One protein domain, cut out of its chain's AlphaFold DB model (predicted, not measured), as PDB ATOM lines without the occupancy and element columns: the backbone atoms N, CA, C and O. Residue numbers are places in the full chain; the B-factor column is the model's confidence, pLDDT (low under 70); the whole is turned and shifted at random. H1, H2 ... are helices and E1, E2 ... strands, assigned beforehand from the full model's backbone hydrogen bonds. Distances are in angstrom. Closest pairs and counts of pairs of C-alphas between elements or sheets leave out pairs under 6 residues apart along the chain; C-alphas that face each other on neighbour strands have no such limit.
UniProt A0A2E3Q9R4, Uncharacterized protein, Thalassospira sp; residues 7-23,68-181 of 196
ATOM      1  N   MET A   7     194.878 293.231 155.521       89.31
ATOM      2  CA  MET A   7     195.268 292.810 156.864       89.31
ATOM      3  C   MET A   7     195.670 291.335 156.868       89.31
ATOM      4  O   MET A   7     195.053 290.504 156.206       89.31
ATOM      5  N   ASP A   8     196.727 290.981 157.598       91.69
ATOM      6  CA  ASP A   8     197.034 289.569 157.811       91.69
ATOM      7  C   ASP A   8     196.030 288.940 158.794       91.69
ATOM      8  O   ASP A   8     195.514 289.605 159.690       91.69
ATOM      9  N   ILE A   9     195.752 287.647 158.639       92.75
ATOM     10  CA  ILE A   9     194.747 286.921 159.429       92.75
ATOM     11  C   ILE A   9     195.006 286.967 160.942       92.75
ATOM     12  O   ILE A   9     194.060 286.904 161.725       92.75
ATOM     13  N   TRP A  10     196.266 287.086 161.371       92.62
ATOM     14  CA  TRP A  10     196.589 287.192 162.788       92.62
ATOM     15  C   TRP A  10     196.167 288.557 163.328       92.62
ATOM     16  O   TRP A  10     195.421 288.626 164.303       92.62
ATOM     17  N   SER A  11     196.561 289.629 162.644       90.25
ATOM     18  CA  SER A  11     196.136 290.993 162.966       90.25
ATOM     19  C   SER A  11     194.611 291.148 162.881       90.25
ATOM     20  O   SER A  11     194.012 291.784 163.747       90.25
ATOM     21  N   ALA A  12     193.969 290.486 161.911       90.81
ATOM     22  CA  ALA A  12     192.515 290.444 161.764       90.81
ATOM     23  C   ALA A  12     191.831 289.795 162.967       90.81
ATOM     24  O   ALA A  12     190.878 290.345 163.518       90.81
ATOM     25  N   LEU A  13     192.354 288.655 163.421       91.06
ATOM     26  CA  LEU A  13     191.852 287.981 164.610       91.06
ATOM     27  C   LEU A  13     192.055 288.828 165.872       91.06
ATOM     28  O   LEU A  13     191.150 288.912 166.697       91.06
ATOM     29  N   GLN A  14     193.215 289.467 166.036       90.00
ATOM     30  CA  GLN A  14     193.477 290.342 167.181       90.00
ATOM     31  C   GLN A  14     192.534 291.541 167.220       90.00
ATOM     32  O   GLN A  14     192.023 291.890 168.285       90.00
ATOM     33  N   TRP A  15     192.310 292.167 166.068       88.62
ATOM     34  CA  TRP A  15     191.358 293.256 165.929       88.62
ATOM     35  C   TRP A  15     189.945 292.794 166.286       88.62
ATOM     36  O   TRP A  15     189.357 293.369 167.196       88.62
ATOM     37  N   ALA A  16     189.467 291.691 165.700       86.88
ATOM     38  CA  ALA A  16     188.154 291.135 166.014       86.88
ATOM     39  C   ALA A  16     188.006 290.795 167.508       86.88
ATOM     40  O   ALA A  16     187.004 291.117 168.133       86.88
ATOM     41  N   VAL A  17     189.026 290.201 168.134       84.00
ATOM     42  CA  VAL A  17     189.017 289.905 169.577       84.00
ATOM     43  C   VAL A  17     188.962 291.177 170.431       84.00
ATOM     44  O   VAL A  17     188.330 291.172 171.490       84.00
ATOM     45  N   ARG A  18     189.629 292.260 170.015       79.75
ATOM     46  CA  ARG A  18     189.582 293.556 170.711       79.75
ATOM     47  C   ARG A  18     188.225 294.227 170.557       79.75
ATOM     48  O   ARG A  18     187.727 294.735 171.555       79.75
ATOM     49  N   ASP A  19     187.646 294.167 169.365       75.88
ATOM     50  CA  ASP A  19     186.310 294.674 169.049       75.88
ATOM     51  C   ASP A  19     185.257 293.996 169.942       75.88
ATOM     52  O   ASP A  19     184.591 294.638 170.749       75.88
ATOM     53  N   GLN A  20     185.282 292.660 169.997       68.12
ATOM     54  CA  GLN A  20     184.426 291.871 170.894       68.12
ATOM     55  C   GLN A  20     184.675 292.156 172.390       68.12
ATOM     56  O   GLN A  20     183.785 292.007 173.226       68.12
ATOM     57  N   LYS A  21     185.898 292.541 172.782       56.22
ATOM     58  CA  LYS A  21     186.231 292.882 174.178       56.22
ATOM     59  C   LYS A  21     185.756 294.283 174.565       56.22
ATOM     60  O   LYS A  21     185.372 294.462 175.723       56.22
ATOM     61  N   ALA A  22     185.808 295.246 173.642       48.38
ATOM     62  CA  ALA A  22     185.215 296.565 173.838       48.38
ATOM     63  C   ALA A  22     183.728 296.413 174.187       48.38
ATOM     64  O   ALA A  22     183.267 297.015 175.154       48.38
ATOM     65  N   ASP A  23     183.058 295.462 173.539       47.03
ATOM     66  CA  ASP A  23     181.649 295.166 173.773       47.03
ATOM     67  C   ASP A  23     181.375 294.296 175.002       47.03
ATOM     68  O   ASP A  23     180.420 294.560 175.726       47.03
ATOM     69  N   PRO A  68     181.189 294.692 160.834       79.75
ATOM     70  CA  PRO A  68     180.700 293.469 160.198       79.75
ATOM     71  C   PRO A  68     181.812 292.471 159.845       79.75
ATOM     72  O   PRO A  68     181.597 291.256 159.878       79.75
ATOM     73  N   ASP A  69     183.015 292.952 159.524       84.44
ATOM     74  CA  ASP A  69     184.155 292.085 159.237       84.44
ATOM     75  C   ASP A  69     184.730 291.463 160.517       84.44
ATOM     76  O   ASP A  69     185.091 290.280 160.507       84.44
ATOM     77  N   ALA A  70     184.738 292.194 161.638       84.00
ATOM     78  CA  ALA A  70     185.098 291.647 162.946       84.00
ATOM     79  C   ALA A  70     184.110 290.557 163.391       84.00
ATOM     80  O   ALA A  70     184.530 289.496 163.870       84.00
ATOM     81  N   GLU A  71     182.808 290.762 163.168       81.06
ATOM     82  CA  GLU A  71     181.775 289.770 163.487       81.06
ATOM     83  C   GLU A  71     181.922 288.499 162.637       81.06
ATOM     84  O   GLU A  71     181.849 287.384 163.160       81.06
ATOM     85  N   ARG A  72     182.221 288.627 161.339       83.44
ATOM     86  CA  ARG A  72     182.508 287.467 160.475       83.44
ATOM     87  C   ARG A  72     183.713 286.673 160.947       83.44
ATOM     88  O   ARG A  72     183.649 285.443 161.007       83.44
ATOM     89  N   ILE A  73     184.803 287.352 161.298       87.88
ATOM     90  CA  ILE A  73     186.003 286.706 161.845       87.88
ATOM     91  C   ILE A  73     185.645 285.951 163.131       87.88
ATOM     92  O   ILE A  73     186.031 284.789 163.301       87.88
ATOM     93  N   TRP A  74     184.859 286.574 164.011       84.81
ATOM     94  CA  TRP A  74     184.402 285.961 165.254       84.81
ATOM     95  C   TRP A  74     183.530 284.721 165.016       84.81
ATOM     96  O   TRP A  74     183.802 283.651 165.570       84.81
ATOM     97  N   MET A  75     182.545 284.815 164.122       82.25
ATOM     98  CA  MET A  75     181.720 283.680 163.703       82.25
ATOM     99  C   MET A  75     182.565 282.554 163.093       82.25
ATOM    100  O   MET A  75     182.279 281.375 163.317       82.25
ATOM    101  N   GLY A  76     183.641 282.889 162.373       86.25
ATOM    102  CA  GLY A  76     184.574 281.913 161.809       86.25
ATOM    103  C   GLY A  76     185.289 281.133 162.904       86.25
ATOM    104  O   GLY A  76     185.338 279.904 162.869       86.25
ATOM    105  N   MET A  77     185.747 281.823 163.945       86.50
ATOM    106  CA  MET A  77     186.350 281.180 165.113       86.50
ATOM    107  C   MET A  77     185.371 280.284 165.872       86.50
ATOM    108  O   MET A  77     185.728 279.176 166.282       86.50
ATOM    109  N   LEU A  78     184.125 280.727 166.029       82.06
ATOM    110  CA  LEU A  78     183.052 279.935 166.624       82.06
ATOM    111  C   LEU A  78     182.751 278.661 165.813       82.06
ATOM    112  O   LEU A  78     182.582 277.578 166.389       82.06
ATOM    113  N   LEU A  79     182.753 278.761 164.482       83.75
ATOM    114  CA  LEU A  79     182.613 277.614 163.591       83.75
ATOM    115  C   LEU A  79     183.778 276.631 163.759       83.75
ATOM    116  O   LEU A  79     183.538 275.436 163.948       83.75
ATOM    117  N   LEU A  80     185.024 277.115 163.749       86.69
ATOM    118  CA  LEU A  80     186.205 276.272 163.957       86.69
ATOM    119  C   LEU A  80     186.167 275.571 165.315       86.69
ATOM    120  O   LEU A  80     186.490 274.387 165.416       86.69
ATOM    121  N   TRP A  81     185.710 276.257 166.361       83.06
ATOM    122  CA  TRP A  81     185.530 275.651 167.676       83.06
ATOM    123  C   TRP A  81     184.537 274.484 167.634       83.06
ATOM    124  O   TRP A  81     184.805 273.408 168.180       83.06
ATOM    125  N   SER A  82     183.392 274.675 166.973       79.62
ATOM    126  CA  SER A  82     182.388 273.624 166.774       79.62
ATOM    127  C   SER A  82     182.958 272.444 165.977       79.62
ATOM    128  O   SER A  82     182.850 271.292 166.409       79.62
ATOM    129  N   GLN A  83     183.655 272.721 164.870       84.06
ATOM    130  CA  GLN A  83     184.282 271.698 164.033       84.06
ATOM    131  C   GLN A  83     185.374 270.923 164.779       84.06
ATOM    132  O   GLN A  83     185.450 269.704 164.639       84.06
ATOM    133  N   TRP A  84     186.180 271.581 165.618       81.81
ATOM    134  CA  TRP A  84     187.158 270.899 166.469       81.81
ATOM    135  C   TRP A  84     186.480 269.906 167.416       81.81
ATOM    136  O   TRP A  84     186.881 268.743 167.484       81.81
ATOM    137  N   ARG A  85     185.405 270.327 168.098       77.88
ATOM    138  CA  ARG A  85     184.638 269.451 169.005       77.88
ATOM    139  C   ARG A  85     183.990 268.275 168.278       77.88
ATOM    140  O   ARG A  85     183.908 267.193 168.851       77.88
ATOM    141  N   ALA A  86     183.561 268.477 167.034       79.06
ATOM    142  CA  ALA A  86     183.034 267.426 166.166       79.06
ATOM    143  C   ALA A  86     184.131 266.559 165.509       79.06
ATOM    144  O   ALA A  86     183.819 265.568 164.857       79.06
ATOM    145  N   GLY A  87     185.412 266.908 165.674       77.12
ATOM    146  CA  GLY A  87     186.550 266.206 165.073       77.12
ATOM    147  C   GLY A  87     186.843 266.562 163.610       77.12
ATOM    148  O   GLY A  87     187.763 265.987 163.039       77.12
ATOM    149  N   GLY A  88     186.127 267.519 163.015       81.25
ATOM    150  CA  GLY A  88     186.247 267.894 161.598       81.25
ATOM    151  C   GLY A  88     187.540 268.628 161.221       81.25
ATOM    152  O   GLY A  88     187.878 268.699 160.046       81.25
ATOM    153  N   LEU A  89     188.289 269.144 162.201       83.56
ATOM    154  CA  LEU A  89     189.563 269.849 161.979       83.56
ATOM    155  C   LEU A  89     190.807 268.969 162.166       83.56
ATOM    156  O   LEU A  89     191.930 269.452 162.017       83.56
ATOM    157  N   ARG A  90     190.641 267.680 162.491       80.00
ATOM    158  CA  ARG A  90     191.770 266.768 162.757       80.00
ATOM    159  C   ARG A  90     192.678 266.562 161.544       80.00
ATOM    160  O   ARG A  90     193.873 266.359 161.723       80.00
ATOM    161  N   ASP A  91     192.120 266.678 160.343       81.31
ATOM    162  CA  ASP A  91     192.853 266.549 159.079       81.31
ATOM    163  C   ASP A  91     193.401 267.888 158.561       81.31
ATOM    164  O   ASP A  91     193.950 267.938 157.465       81.31
ATOM    165  N   GLN A  92     193.241 268.977 159.319       85.62
ATOM    166  CA  GLN A  92     193.749 270.312 158.976       85.62
ATOM    167  C   GLN A  92     194.807 270.777 159.981       85.62
ATOM    168  O   GLN A  92     195.834 271.333 159.598       85.62
ATOM    169  N   ILE A  93     194.595 270.489 161.267       86.56
ATOM    170  CA  ILE A  93     195.489 270.889 162.354       86.56
ATOM    171  C   ILE A  93     196.519 269.787 162.625       86.56
ATOM    172  O   ILE A  93     196.174 268.649 162.932       86.56
ATOM    173  N   GLY A  94     197.806 270.128 162.555       82.50
ATOM    174  CA  GLY A  94     198.925 269.214 162.800       82.50
ATOM    175  C   GLY A  94     199.347 268.369 161.596       82.50
ATOM    176  O   GLY A  94     200.170 267.454 161.726       82.50
ATOM    177  N   VAL A  95     198.825 268.667 160.405       84.81
ATOM    178  CA  VAL A  95     199.127 267.921 159.173       84.81
ATOM    179  C   VAL A  95     200.611 268.022 158.825       84.81
ATOM    180  O   VAL A  95     201.237 269.072 158.966       84.81
ATOM    181  N   GLY A  96     201.221 266.917 158.391       82.56
ATOM    182  CA  GLY A  96     202.637 266.888 157.998       82.56
ATOM    183  C   GLY A  96     203.637 267.035 159.152       82.56
ATOM    184  O   GLY A  96     204.842 267.089 158.909       82.56
ATOM    185  N   LEU A  97     203.172 267.080 160.406       84.38
ATOM    186  CA  LEU A  97     204.058 266.997 161.560       84.38
ATOM    187  C   LEU A  97     204.635 265.583 161.723       84.38
ATOM    188  O   LEU A  97     203.985 264.596 161.375       84.38
ATOM    189  N   PRO A  98     205.834 265.452 162.313       83.00
ATOM    190  CA  PRO A  98     206.369 264.154 162.692       83.00
ATOM    191  C   PRO A  98     205.415 263.372 163.607       83.00
ATOM    192  O   PRO A  98     204.766 263.941 164.485       83.00
ATOM    193  N   VAL A  99     205.420 262.042 163.483       81.00
ATOM    194  CA  VAL A  99     204.528 261.132 164.233       81.00
ATOM    195  C   VAL A  99     204.568 261.363 165.752       81.00
ATOM    196  O   VAL A  99     203.545 261.256 166.423       81.00
ATOM    197  N   HIS A 100     205.728 261.699 166.326       81.12
ATOM    198  CA  HIS A 100     205.840 261.969 167.765       81.12
ATOM    199  C   HIS A 100     205.101 263.252 168.192       81.12
ATOM    200  O   HIS A 100     204.455 263.247 169.239       81.12
ATOM    201  N   MET A 101     205.127 264.306 167.367       80.88
ATOM    202  CA  MET A 101     204.374 265.546 167.595       80.88
ATOM    203  C   MET A 101     202.877 265.325 167.391       80.88
ATOM    204  O   MET A 101     202.092 265.748 168.229       80.88
ATOM    205  N   GLN A 102     202.472 264.565 166.369       77.38
ATOM    206  CA  GLN A 102     201.064 264.190 166.182       77.38
ATOM    207  C   GLN A 102     200.518 263.404 167.382       77.38
ATOM    208  O   GLN A 102     199.436 263.689 167.883       77.38
ATOM    209  N   ARG A 103     201.293 262.455 167.927       77.31
ATOM    210  CA  ARG A 103     200.924 261.737 169.162       77.31
ATOM    211  C   ARG A 103     200.857 262.659 170.381       77.31
ATOM    212  O   ARG A 103     200.043 262.428 171.273       77.31
ATOM    213  N   ALA A 104     201.715 263.675 170.461       76.38
ATOM    214  CA  ALA A 104     201.617 264.701 171.497       76.38
ATOM    215  C   ALA A 104     200.330 265.527 171.336       76.38
ATOM    216  O   ALA A 104     199.598 265.657 172.309       76.38
ATOM    217  N   MET A 105     199.980 265.942 170.116       75.19
ATOM    218  CA  MET A 105     198.726 266.651 169.831       75.19
ATOM    219  C   MET A 105     197.494 265.830 170.159       75.19
ATOM    220  O   MET A 105     196.566 266.361 170.743       75.19
ATOM    221  N   VAL A 106     197.464 264.540 169.821       71.06
ATOM    222  CA  VAL A 106     196.320 263.677 170.154       71.06
ATOM    223  C   VAL A 106     196.144 263.583 171.672       71.06
ATOM    224  O   VAL A 106     195.029 263.728 172.175       71.06
ATOM    225  N   ARG A 107     197.244 263.427 172.421       69.69
ATOM    226  CA  ARG A 107     197.206 263.452 173.893       69.69
ATOM    227  C   ARG A 107     196.704 264.795 174.422       69.69
ATOM    228  O   ARG A 107     195.833 264.807 175.279       69.69
ATOM    229  N   MET A 108     197.197 265.897 173.863       64.81
ATOM    230  CA  MET A 108     196.777 267.253 174.213       64.81
ATOM    231  C   MET A 108     195.303 267.499 173.853       64.81
ATOM    232  O   MET A 108     194.553 267.967 174.683       64.81
ATOM    233  N   SER A 109     194.810 267.061 172.695       61.94
ATOM    234  CA  SER A 109     193.410 267.243 172.269       61.94
ATOM    235  C   SER A 109     192.365 266.615 173.203       61.94
ATOM    236  O   SER A 109     191.187 266.958 173.126       61.94
ATOM    237  N   SER A 110     192.798 265.692 174.069       58.44
ATOM    238  CA  SER A 110     191.968 265.036 175.084       58.44
ATOM    239  C   SER A 110     191.844 265.863 176.373       58.44
ATOM    240  O   SER A 110     190.988 265.571 177.206       58.44
ATOM    241  N   ASP A 111     192.687 266.884 176.539       62.09
ATOM    242  CA  ASP A 111     192.676 267.837 177.644       62.09
ATOM    243  C   ASP A 111     191.894 269.104 177.224       62.09
ATOM    244  O   ASP A 111     192.237 269.738 176.219       62.09
ATOM    245  N   PRO A 112     190.839 269.509 177.961       48.84
ATOM    246  CA  PRO A 112     190.079 270.728 177.684       48.84
ATOM    247  C   PRO A 112     190.939 271.997 177.560       48.84
ATOM    248  O   PRO A 112     190.571 272.898 176.805       48.84
ATOM    249  N   GLY A 113     192.083 272.067 178.255       52.38
ATOM    250  CA  GLY A 113     193.015 273.201 178.193       52.38
ATOM    251  C   GLY A 113     193.876 273.257 176.924       52.38
ATOM    252  O   GLY A 113     194.571 274.237 176.690       52.38
ATOM    253  N   SER A 114     193.823 272.221 176.090       63.88
ATOM    254  CA  SER A 114     194.688 272.027 174.921       63.88
ATOM    255  C   SER A 114     193.921 272.072 173.592       63.88
ATOM    256  O   SER A 114     194.394 271.589 172.561       63.88
ATOM    257  N   ASN A 115     192.718 272.653 173.595       77.19
ATOM    258  CA  ASN A 115     191.994 272.951 172.366       77.19
ATOM    259  C   ASN A 115     192.785 274.008 171.556       77.19
ATOM    260  O   ASN A 115     192.923 275.136 172.031       77.19
ATOM    261  N   PRO A 116     193.275 273.690 170.343       81.38
ATOM    262  CA  PRO A 116     194.092 274.601 169.544       81.38
ATOM    263  C   PRO A 116     193.329 275.875 169.161       81.38
ATOM    264  O   PRO A 116     193.922 276.949 169.098       81.38
ATOM    265  N   VAL A 117     192.005 275.796 168.986       83.31
ATOM    266  CA  VAL A 117     191.154 276.968 168.725       83.31
ATOM    267  C   VAL A 117     191.094 277.870 169.962       83.31
ATOM    268  O   VAL A 117     191.203 279.088 169.845       83.31
ATOM    269  N   ALA A 118     190.998 277.283 171.160       80.31
ATOM    270  CA  ALA A 118     191.021 278.025 172.423       80.31
ATOM    271  C   ALA A 118     192.365 278.692 172.689       80.31
ATOM    272  O   ALA A 118     192.414 279.871 173.027       80.31
ATOM    273  N   ALA A 119     193.446 277.944 172.486       80.69
ATOM    274  CA  ALA A 119     194.808 278.441 172.578       80.69
ATOM    275  C   ALA A 119     195.052 279.625 171.635       80.69
ATOM    276  O   ALA A 119     195.646 280.619 172.036       80.69
ATOM    277  N   THR A 120     194.551 279.536 170.401       86.94
ATOM    278  CA  THR A 120     194.670 280.609 169.405       86.94
ATOM    279  C   THR A 120     193.923 281.865 169.843       86.94
ATOM    280  O   THR A 120     194.467 282.961 169.737       86.94
ATOM    281  N   LEU A 121     192.708 281.721 170.387       83.69
ATOM    282  CA  LEU A 121     191.957 282.850 170.944       83.69
ATOM    283  C   LEU A 121     192.680 283.494 172.126       83.69
ATOM    284  O   LEU A 121     192.710 284.718 172.226       83.69
ATOM    285  N   GLU A 122     193.258 282.693 173.017       81.56
ATOM    286  CA  GLU A 122     193.983 283.222 174.169       81.56
ATOM    287  C   GLU A 122     195.263 283.952 173.745       81.56
ATOM    288  O   GLU A 122     195.503 285.067 174.199       81.56
ATOM    289  N   ALA A 123     196.019 283.404 172.791       83.00
ATOM    290  CA  ALA A 123     197.171 284.090 172.207       83.00
ATOM    291  C   ALA A 123     196.764 285.398 171.497       83.00
ATOM    292  O   ALA A 123     197.427 286.428 171.617       83.00
ATOM    293  N   ALA A 124     195.641 285.401 170.772       86.50
ATOM    294  CA  ALA A 124     195.148 286.614 170.117       86.50
ATOM    295  C   ALA A 124     194.752 287.697 171.134       86.50
ATOM    296  O   ALA A 124     194.928 288.887 170.871       86.50
ATOM    297  N   ARG A 125     194.263 287.302 172.318       82.00
ATOM    298  CA  ARG A 125     193.953 288.227 173.418       82.00
ATOM    299  C   ARG A 125     195.195 288.841 174.048       82.00
ATOM    300  O   ARG A 125     195.142 290.018 174.402       82.00
ATOM    301  N   THR A 126     196.265 288.067 174.224       81.19
ATOM    302  CA  THR A 126     197.525 288.594 174.772       81.19
ATOM    303  C   THR A 126     198.222 289.514 173.779       81.19
ATOM    304  O   THR A 126     198.901 290.446 174.193       81.19
ATOM    305  N   GLY A 127     197.982 289.322 172.481       79.75
ATOM    306  CA  GLY A 127     198.567 290.143 171.425       79.75
ATOM    307  C   GLY A 127     199.872 289.572 170.867       79.75
ATOM    308  O   GLY A 127     200.383 290.081 169.869       79.75
ATOM    309  N   ASP A 128     200.357 288.477 171.446       80.19
ATOM    310  CA  ASP A 128     201.627 287.867 171.082       80.19
ATOM    311  C   ASP A 128     201.377 286.562 170.333       80.19
ATOM    312  O   ASP A 128     200.767 285.622 170.853       80.19
ATOM    313  N   MET A 129     201.850 286.505 169.084       81.12
ATOM    314  CA  MET A 129     201.936 285.237 168.365       81.12
ATOM    315  C   MET A 129     202.847 284.328 169.193       81.12
ATOM    316  O   MET A 129     203.928 284.775 169.582       81.12
ATOM    317  N   PRO A 130     202.467 283.068 169.454       83.62
ATOM    318  CA  PRO A 130     203.320 282.202 170.240       83.62
ATOM    319  C   PRO A 130     204.709 282.077 169.627       83.62
ATOM    320  O   PRO A 130     204.848 281.823 168.434       83.62
ATOM    321  N   GLU A 131     205.742 282.219 170.441       83.56
ATOM    322  CA  GLU A 131     207.105 281.925 170.015       83.56
ATOM    323  C   GLU A 131     207.427 280.443 170.237       83.56
ATOM    324  O   GLU A 131     206.769 279.736 171.008       83.56
ATOM    325  N   TRP A 132     208.471 279.956 169.568       84.94
ATOM    326  CA  TRP A 132     209.022 278.629 169.820       84.94
ATOM    327  C   TRP A 132     210.440 278.739 170.363       84.94
ATOM    328  O   TRP A 132     211.240 279.579 169.953       84.94
ATOM    329  N   LEU A 133     210.786 277.818 171.254       84.75
ATOM    330  CA  LEU A 133     212.110 277.758 171.844       84.75
ATOM    331  C   LEU A 133     213.090 277.014 170.931       84.75
ATOM    332  O   LEU A 133     212.734 276.123 170.146       84.75
ATOM    333  N   THR A 134     214.367 277.358 171.065       83.06
ATOM    334  CA  THR A 134     215.486 276.635 170.453       83.06
ATOM    335  C   THR A 134     216.148 275.716 171.480       83.06
ATOM    336  O   THR A 134     215.920 275.835 172.683       83.06
ATOM    337  N   ILE A 135     216.984 274.780 171.023       76.94
ATOM    338  CA  ILE A 135     217.765 273.910 171.927       76.94
ATOM    339  C   ILE A 135     218.730 274.746 172.793       76.94
ATOM    340  O   ILE A 135     219.038 274.370 173.918       76.94
ATOM    341  N   GLU A 136     219.141 275.913 172.298       81.75
ATOM    342  CA  GLU A 136     220.027 276.861 172.982       81.75
ATOM    343  C   GLU A 136     219.341 277.610 174.135       81.75
ATOM    344  O   GLU A 136     220.019 278.221 174.952       81.75
ATOM    345  N   SER A 137     218.012 277.510 174.268       78.06
ATOM    346  CA  SER A 137     217.249 278.128 175.366       78.06
ATOM    347  C   SER A 137     217.549 277.550 176.760       78.06
ATOM    348  O   SER A 137     217.013 278.037 177.753       78.06
ATOM    349  N   GLY A 138     218.340 276.473 176.854       84.94
ATOM    350  CA  GLY A 138     218.632 275.776 178.113       84.94
ATOM    351  C   GLY A 138     217.448 274.981 178.681       84.94
ATOM    352  O   GLY A 138     217.569 274.365 179.739       84.94
ATOM    353  N   GLN A 139     216.306 274.970 177.986       89.88
ATOM    354  CA  GLN A 139     215.114 274.230 178.385       89.88
ATOM    355  C   GLN A 139     215.219 272.744 178.043       89.88
ATOM    356  O   GLN A 139     215.969 272.319 177.160       89.88
ATOM    357  N   SER A 140     214.414 271.929 178.729       88.50
ATOM    358  CA  SER A 140     214.335 270.506 178.404       88.50
ATOM    359  C   SER A 140     213.853 270.301 176.961       88.50
ATOM    360  O   SER A 140     213.011 271.045 176.452       88.50
ATOM    361  N   ARG A 141     214.327 269.231 176.311       85.38
ATOM    362  CA  ARG A 141     213.906 268.862 174.948       85.38
ATOM    363  C   ARG A 141     212.383 268.809 174.794       85.38
ATOM    364  O   ARG A 141     211.860 269.218 173.763       85.38
ATOM    365  N   ARG A 142     211.685 268.326 175.824       84.25
ATOM    366  CA  ARG A 142     210.223 268.248 175.856       84.25
ATOM    367  C   ARG A 142     209.578 269.631 175.742       84.25
ATOM    368  O   ARG A 142     208.709 269.810 174.902       84.25
ATOM    369  N   VAL A 143     210.042 270.596 176.534       84.19
ATOM    370  CA  VAL A 143     209.529 271.979 176.536       84.19
ATOM    371  C   VAL A 143     209.783 272.654 175.184       84.19
ATOM    372  O   VAL A 143     208.908 273.317 174.634       84.19
ATOM    373  N   VAL A 144     210.957 272.418 174.595       85.38
ATOM    374  CA  VAL A 144     211.281 272.903 173.246       85.38
ATOM    375  C   VAL A 144     210.322 272.322 172.200       85.38
ATOM    376  O   VAL A 144     209.802 273.060 171.366       85.38
ATOM    377  N   GLU A 145     210.053 271.015 172.234       85.38
ATOM    378  CA  GLU A 145     209.112 270.369 171.309       85.38
ATOM    379  C   GLU A 145     207.660 270.837 171.519       85.38
ATOM    380  O   GLU A 145     206.968 271.094 170.535       85.38
ATOM    381  N   GLU A 146     207.214 271.011 172.766       84.31
ATOM    382  CA  GLU A 146     205.875 271.517 173.099       84.31
ATOM    383  C   GLU A 146     205.682 272.972 172.631       84.31
ATOM    384  O   GLU A 146     204.645 273.282 172.050       84.31
ATOM    385  N   SER A 147     206.693 273.841 172.762       85.75
ATOM    386  CA  SER A 147     206.617 275.223 172.247       85.75
ATOM    387  C   SER A 147     206.475 275.281 170.718       85.75
ATOM    388  O   SER A 147     205.653 276.024 170.186       85.75
ATOM    389  N   LYS A 148     207.208 274.426 169.989       87.62
ATOM    390  CA  LYS A 148     207.083 274.288 168.528       87.62
ATOM    391  C   LYS A 148     205.710 273.768 168.128       87.62
ATOM    392  O   LYS A 148     205.141 274.213 167.135       87.62
ATOM    393  N   LEU A 149     205.187 272.816 168.894       87.19
ATOM    394  CA  LEU A 149     203.861 272.268 168.661       87.19
ATOM    395  C   LEU A 149     202.780 273.331 168.849       87.19
ATOM    396  O   LEU A 149     201.884 273.441 168.020       87.19
ATOM    397  N   PHE A 150     202.902 274.135 169.903       86.31
ATOM    398  CA  PHE A 150     201.992 275.232 170.190       86.31
ATOM    399  C   PHE A 150     201.968 276.271 169.064       86.31
ATOM    400  O   PHE A 150     200.889 276.605 168.575       86.31
ATOM    401  N   TYR A 151     203.142 276.678 168.571       89.19
ATOM    402  CA  TYR A 151     203.259 277.545 167.396       89.19
ATOM    403  C   TYR A 151     202.510 276.991 166.175       89.19
ATOM    404  O   TYR A 151     201.696 277.688 165.571       89.19
ATOM    405  N   VAL A 152     202.746 275.720 165.826       90.69
ATOM    406  CA  VAL A 152     202.116 275.097 164.648       90.69
ATOM    407  C   VAL A 152     200.608 275.005 164.804       90.69
ATOM    408  O   VAL A 152     199.891 275.244 163.842       90.69
ATOM    409  N   MET A 153     200.120 274.675 165.999       88.25
ATOM    410  CA  MET A 153     198.683 274.598 166.250       88.25
ATOM    411  C   MET A 153     197.997 275.945 166.027       88.25
ATOM    412  O   MET A 153     196.967 275.983 165.360       88.25
ATOM    413  N   VAL A 154     198.576 277.038 166.535       89.50
ATOM    414  CA  VAL A 154     198.037 278.384 166.300       89.50
ATOM    415  C   VAL A 154     198.097 278.744 164.819       89.50
ATOM    416  O   VAL A 154     197.098 279.189 164.258       89.50
ATOM    417  N   TRP A 155     199.219 278.469 164.153       92.31
ATOM    418  CA  TRP A 155     199.355 278.715 162.717       92.31
ATOM    419  C   TRP A 155     198.311 277.943 161.892       92.31
ATOM    420  O   TRP A 155     197.692 278.508 160.994       92.31
ATOM    421  N   ASP A 156     198.068 276.669 162.210       92.06
ATOM    422  CA  ASP A 156     197.094 275.831 161.501       92.06
ATOM    423  C   ASP A 156     195.651 276.295 161.725       92.06
ATOM    424  O   ASP A 156     194.839 276.242 160.801       92.06
ATOM    425  N   VAL A 157     195.325 276.792 162.922       92.00
ATOM    426  CA  VAL A 157     194.018 277.411 163.186       92.00
ATOM    427  C   VAL A 157     193.854 278.692 162.374       92.00
ATOM    428  O   VAL A 157     192.795 278.893 161.785       92.00
ATOM    429  N   LEU A 158     194.893 279.528 162.281       93.62
ATOM    430  CA  LEU A 158     194.866 280.722 161.429       93.62
ATOM    431  C   LEU A 158     194.689 280.361 159.952       93.62
ATOM    432  O   LEU A 158     193.921 281.018 159.259       93.62
ATOM    433  N   ALA A 159     195.333 279.294 159.477       93.69
ATOM    434  CA  ALA A 159     195.146 278.800 158.116       93.69
ATOM    435  C   ALA A 159     193.717 278.287 157.873       93.69
ATOM    436  O   ALA A 159     193.121 278.580 156.836       93.69
ATOM    437  N   ALA A 160     193.140 277.556 158.830       92.56
ATOM    438  CA  ALA A 160     191.754 277.102 158.753       92.56
ATOM    439  C   ALA A 160     190.767 278.282 158.759       92.56
ATOM    440  O   ALA A 160     189.819 278.299 157.975       92.56
ATOM    441  N   LEU A 161     191.022 279.295 159.593       92.25
ATOM    442  CA  LEU A 161     190.223 280.519 159.645       92.25
ATOM    443  C   LEU A 161     190.324 281.296 158.334       92.25
ATOM    444  O   LEU A 161     189.305 281.679 157.772       92.25
ATOM    445  N   TYR A 162     191.535 281.466 157.806       93.38
ATOM    446  CA  TYR A 162     191.761 282.087 156.507       93.38
ATOM    447  C   TYR A 162     190.974 281.381 155.399       93.38
ATOM    448  O   TYR A 162     190.248 282.035 154.660       93.38
ATOM    449  N   ASN A 163     191.042 280.050 155.323       90.38
ATOM    450  CA  ASN A 163     190.288 279.283 154.328       90.38
ATOM    451  C   ASN A 163     188.768 279.418 154.504       90.38
ATOM    452  O   ASN A 163     188.034 279.353 153.523       90.38
ATOM    453  N   CYS A 164     188.290 279.612 155.735       86.00
ATOM    454  CA  CYS A 164     186.882 279.898 156.001       86.00
ATOM    455  C   CYS A 164     186.473 281.285 155.484       86.00
ATOM    456  O   CYS A 164     185.372 281.445 154.965       86.00
ATOM    457  N   LEU A 165     187.346 282.283 155.635       86.75
ATOM    458  CA  LEU A 165     187.049 283.681 155.325       86.75
ATOM    459  C   LEU A 165     187.309 284.042 153.860       86.75
ATOM    460  O   LEU A 165     186.576 284.847 153.304       86.75
ATOM    461  N   VAL A 166     188.289 283.421 153.200       84.38
ATOM    462  CA  VAL A 166     188.634 283.720 151.796       84.38
ATOM    463  C   VAL A 166     187.511 283.358 150.816       84.38
ATOM    464  O   VAL A 166     187.475 283.858 149.700       84.38
ATOM    465  N   VAL A 167     186.588 282.486 151.232       73.94
ATOM    466  CA  VAL A 167     185.392 282.113 150.459       73.94
ATOM    467  C   VAL A 167     184.287 283.174 150.585       73.94
ATOM    468  O   VAL A 167     183.325 283.166 149.824       73.94
ATOM    469  N   SER A 168     184.400 284.094 151.543       70.31
ATOM    470  CA  SER A 168     183.437 285.169 151.740       70.31
ATOM    471  C   SER A 168     183.761 286.360 150.836       70.31
ATOM    472  O   SER A 168     184.577 287.209 151.189       70.31
ATOM    473  N   ASP A 169     183.009 286.510 149.743       69.25
ATOM    474  CA  ASP A 169     183.038 287.695 148.856       69.25
ATOM    475  C   ASP A 169     182.510 288.981 149.528       69.25
ATOM    476  O   ASP A 169     182.390 290.039 148.914       69.25
ATOM    477  N   SER A 170     182.115 288.863 150.794       72.94
ATOM    478  CA  SER A 170     181.313 289.830 151.527       72.94
ATOM    479  C   SER A 170     182.153 290.757 152.423       72.94
ATOM    480  O   SER A 170     181.616 291.716 152.970       72.94
ATOM    481  N   MET A 171     183.461 290.503 152.549       80.56
ATOM    482  CA  MET A 171     184.344 291.287 153.420       80.56
ATOM    483  C   MET A 171     184.795 292.598 152.768       80.56
ATOM    484  O   MET A 171     185.150 292.629 151.588       80.56
ATOM    485  N   GLY A 172     184.811 293.679 153.549       82.62
ATOM    486  CA  GLY A 172     185.372 294.972 153.146       82.62
ATOM    487  C   GLY A 172     186.904 294.999 153.184       82.62
ATOM    488  O   GLY A 172     187.526 295.785 152.464       82.62
ATOM    489  N   ILE A 173     187.512 294.112 153.975       86.12
ATOM    490  CA  ILE A 173     188.965 293.922 154.084       86.12
ATOM    491  C   ILE A 173     189.483 292.751 153.233       86.12
ATOM    492  O   ILE A 173     188.831 291.721 153.084       86.12
ATOM    493  N   ASP A 174     190.698 292.892 152.699       88.50
ATOM    494  CA  ASP A 174     191.442 291.799 152.060       88.50
ATOM    495  C   ASP A 174     192.302 291.091 153.114       88.50
ATOM    496  O   ASP A 174     193.315 291.625 153.582       88.50
ATOM    497  N   ILE A 175     191.884 289.886 153.507       90.62
ATOM    498  CA  ILE A 175     192.613 289.074 154.479       90.62
ATOM    499  C   ILE A 175     193.693 288.266 153.767       90.62
ATOM    500  O   ILE A 175     193.430 287.577 152.785       90.62
ATOM    501  N   LYS A 176     194.912 288.273 154.314       92.06
ATOM    502  CA  LYS A 176     196.031 287.455 153.825       92.06
ATOM    503  C   LYS A 176     196.557 286.514 154.892       92.06
ATOM    504  O   LYS A 176     196.497 286.801 156.084       92.06
ATOM    505  N   MET A 177     197.149 285.403 154.464       91.62
ATOM    506  CA  MET A 177     197.973 284.601 155.367       91.62
ATOM    507  C   MET A 177     199.179 285.419 155.851       91.62
ATOM    508  O   MET A 177     199.723 286.219 155.081       91.62
ATOM    509  N   PRO A 178     199.620 285.226 157.105       84.00
ATOM    510  CA  PRO A 178     200.743 285.971 157.632       84.00
ATOM    511  C   PRO A 178     202.018 285.500 156.922       84.00
ATOM    512  O   PRO A 178     202.165 284.324 156.584       84.00
ATOM    513  N   SER A 179     202.971 286.408 156.702       83.50
ATOM    514  CA  SER A 179     204.217 286.099 155.980       83.50
ATOM    515  C   SER A 179     205.154 285.151 156.737       83.50
ATOM    516  O   SER A 179     206.193 284.755 156.209       83.50
ATOM    517  N   ILE A 180     204.820 284.803 157.981       82.06
ATOM    518  CA  ILE A 180     205.596 283.867 158.788       82.06
ATOM    519  C   ILE A 180     205.381 282.422 158.305       82.06
ATOM    520  O   ILE A 180     204.245 281.993 158.067       82.06
ATOM    521  N   PRO A 181     206.458 281.633 158.165       86.50
ATOM    522  CA  PRO A 181     206.342 280.255 157.719       86.50
ATOM    523  C   PRO A 181     205.756 279.378 158.827       86.50
ATOM    524  O   PRO A 181     206.102 279.530 159.989       86.50
TER     525      PRO A 181
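What this domain is: This is residues 7 to 23 and 68 to 181 of the 196 residues of an uncharacterized protein of Thalassospira sp (UniProt A0A2E3Q9R4). One long helix, H5, makes the long axis; H1, H2 and H4 pack crosswise on one another and on H5, H4 over its residues 150 to 158 and H1 and H2 nearer its last residues, and H3 is set across it near residues 145 to 149. Residues 127 to 140, a long loop with no named element, run from H4 to the first residue of H5 out to one side of that helix, and the tail with E1 folds back beside residues 7 to 8. The printed part has 131 residues, mostly helix, in the order H1, H2, H3, H4, H5, E1. It is compact, with a radius of gyration of the C-alphas of 15.0 A and spans of 45 by 31 by 26 A.

How they stand to each other: Start with H1, residues 9 to 23, and H2, residues 68 to 85: they touch at Ala 16 and Ala 70, C-alphas 4.4 A apart, about perpendicular at 77 degrees, H2 with residues 69 to 74 alone. H3, residues 99 to 109, only just touches H5, residues 141 to 165, with 3 pairs of C-alphas within 8 A, the closest being Met 101 and Leu 149 at 6.8 A. H4, residues 116 to 126, touches H5 at 88 degrees, about perpendicular; the closest C-alphas, of Thr 120 and Val 154, are 5.1 A apart. H1 and H3 are apart. E1, residues 174 to 176, pairs with no named strand. In the five helices every O i to N i+4 pair is within hydrogen-bond range.

Where its parts are: Find C-alpha 9 at (194.747, 286.921, 159.429), where H1 begins its 21.1 A; H2 measures 25.9 A. H5 runs 36.4 A from C-alpha 141 at (213.906, 268.862, 174.948) to C-alpha 165 at (187.049, 283.681, 155.325).

The domain as a whole: The farthest C-alphas, of Gly 138 and Ser 170, are 47.9 A apart. Residues 24 to 67 are not printed; C-alphas 23 and 68 are 13.7 A apart across this cut. The links H2 to H3 and H4 to H5 are long. Look for pLDDT under 70 at residues 20 to 23, 107 to 114 and 169.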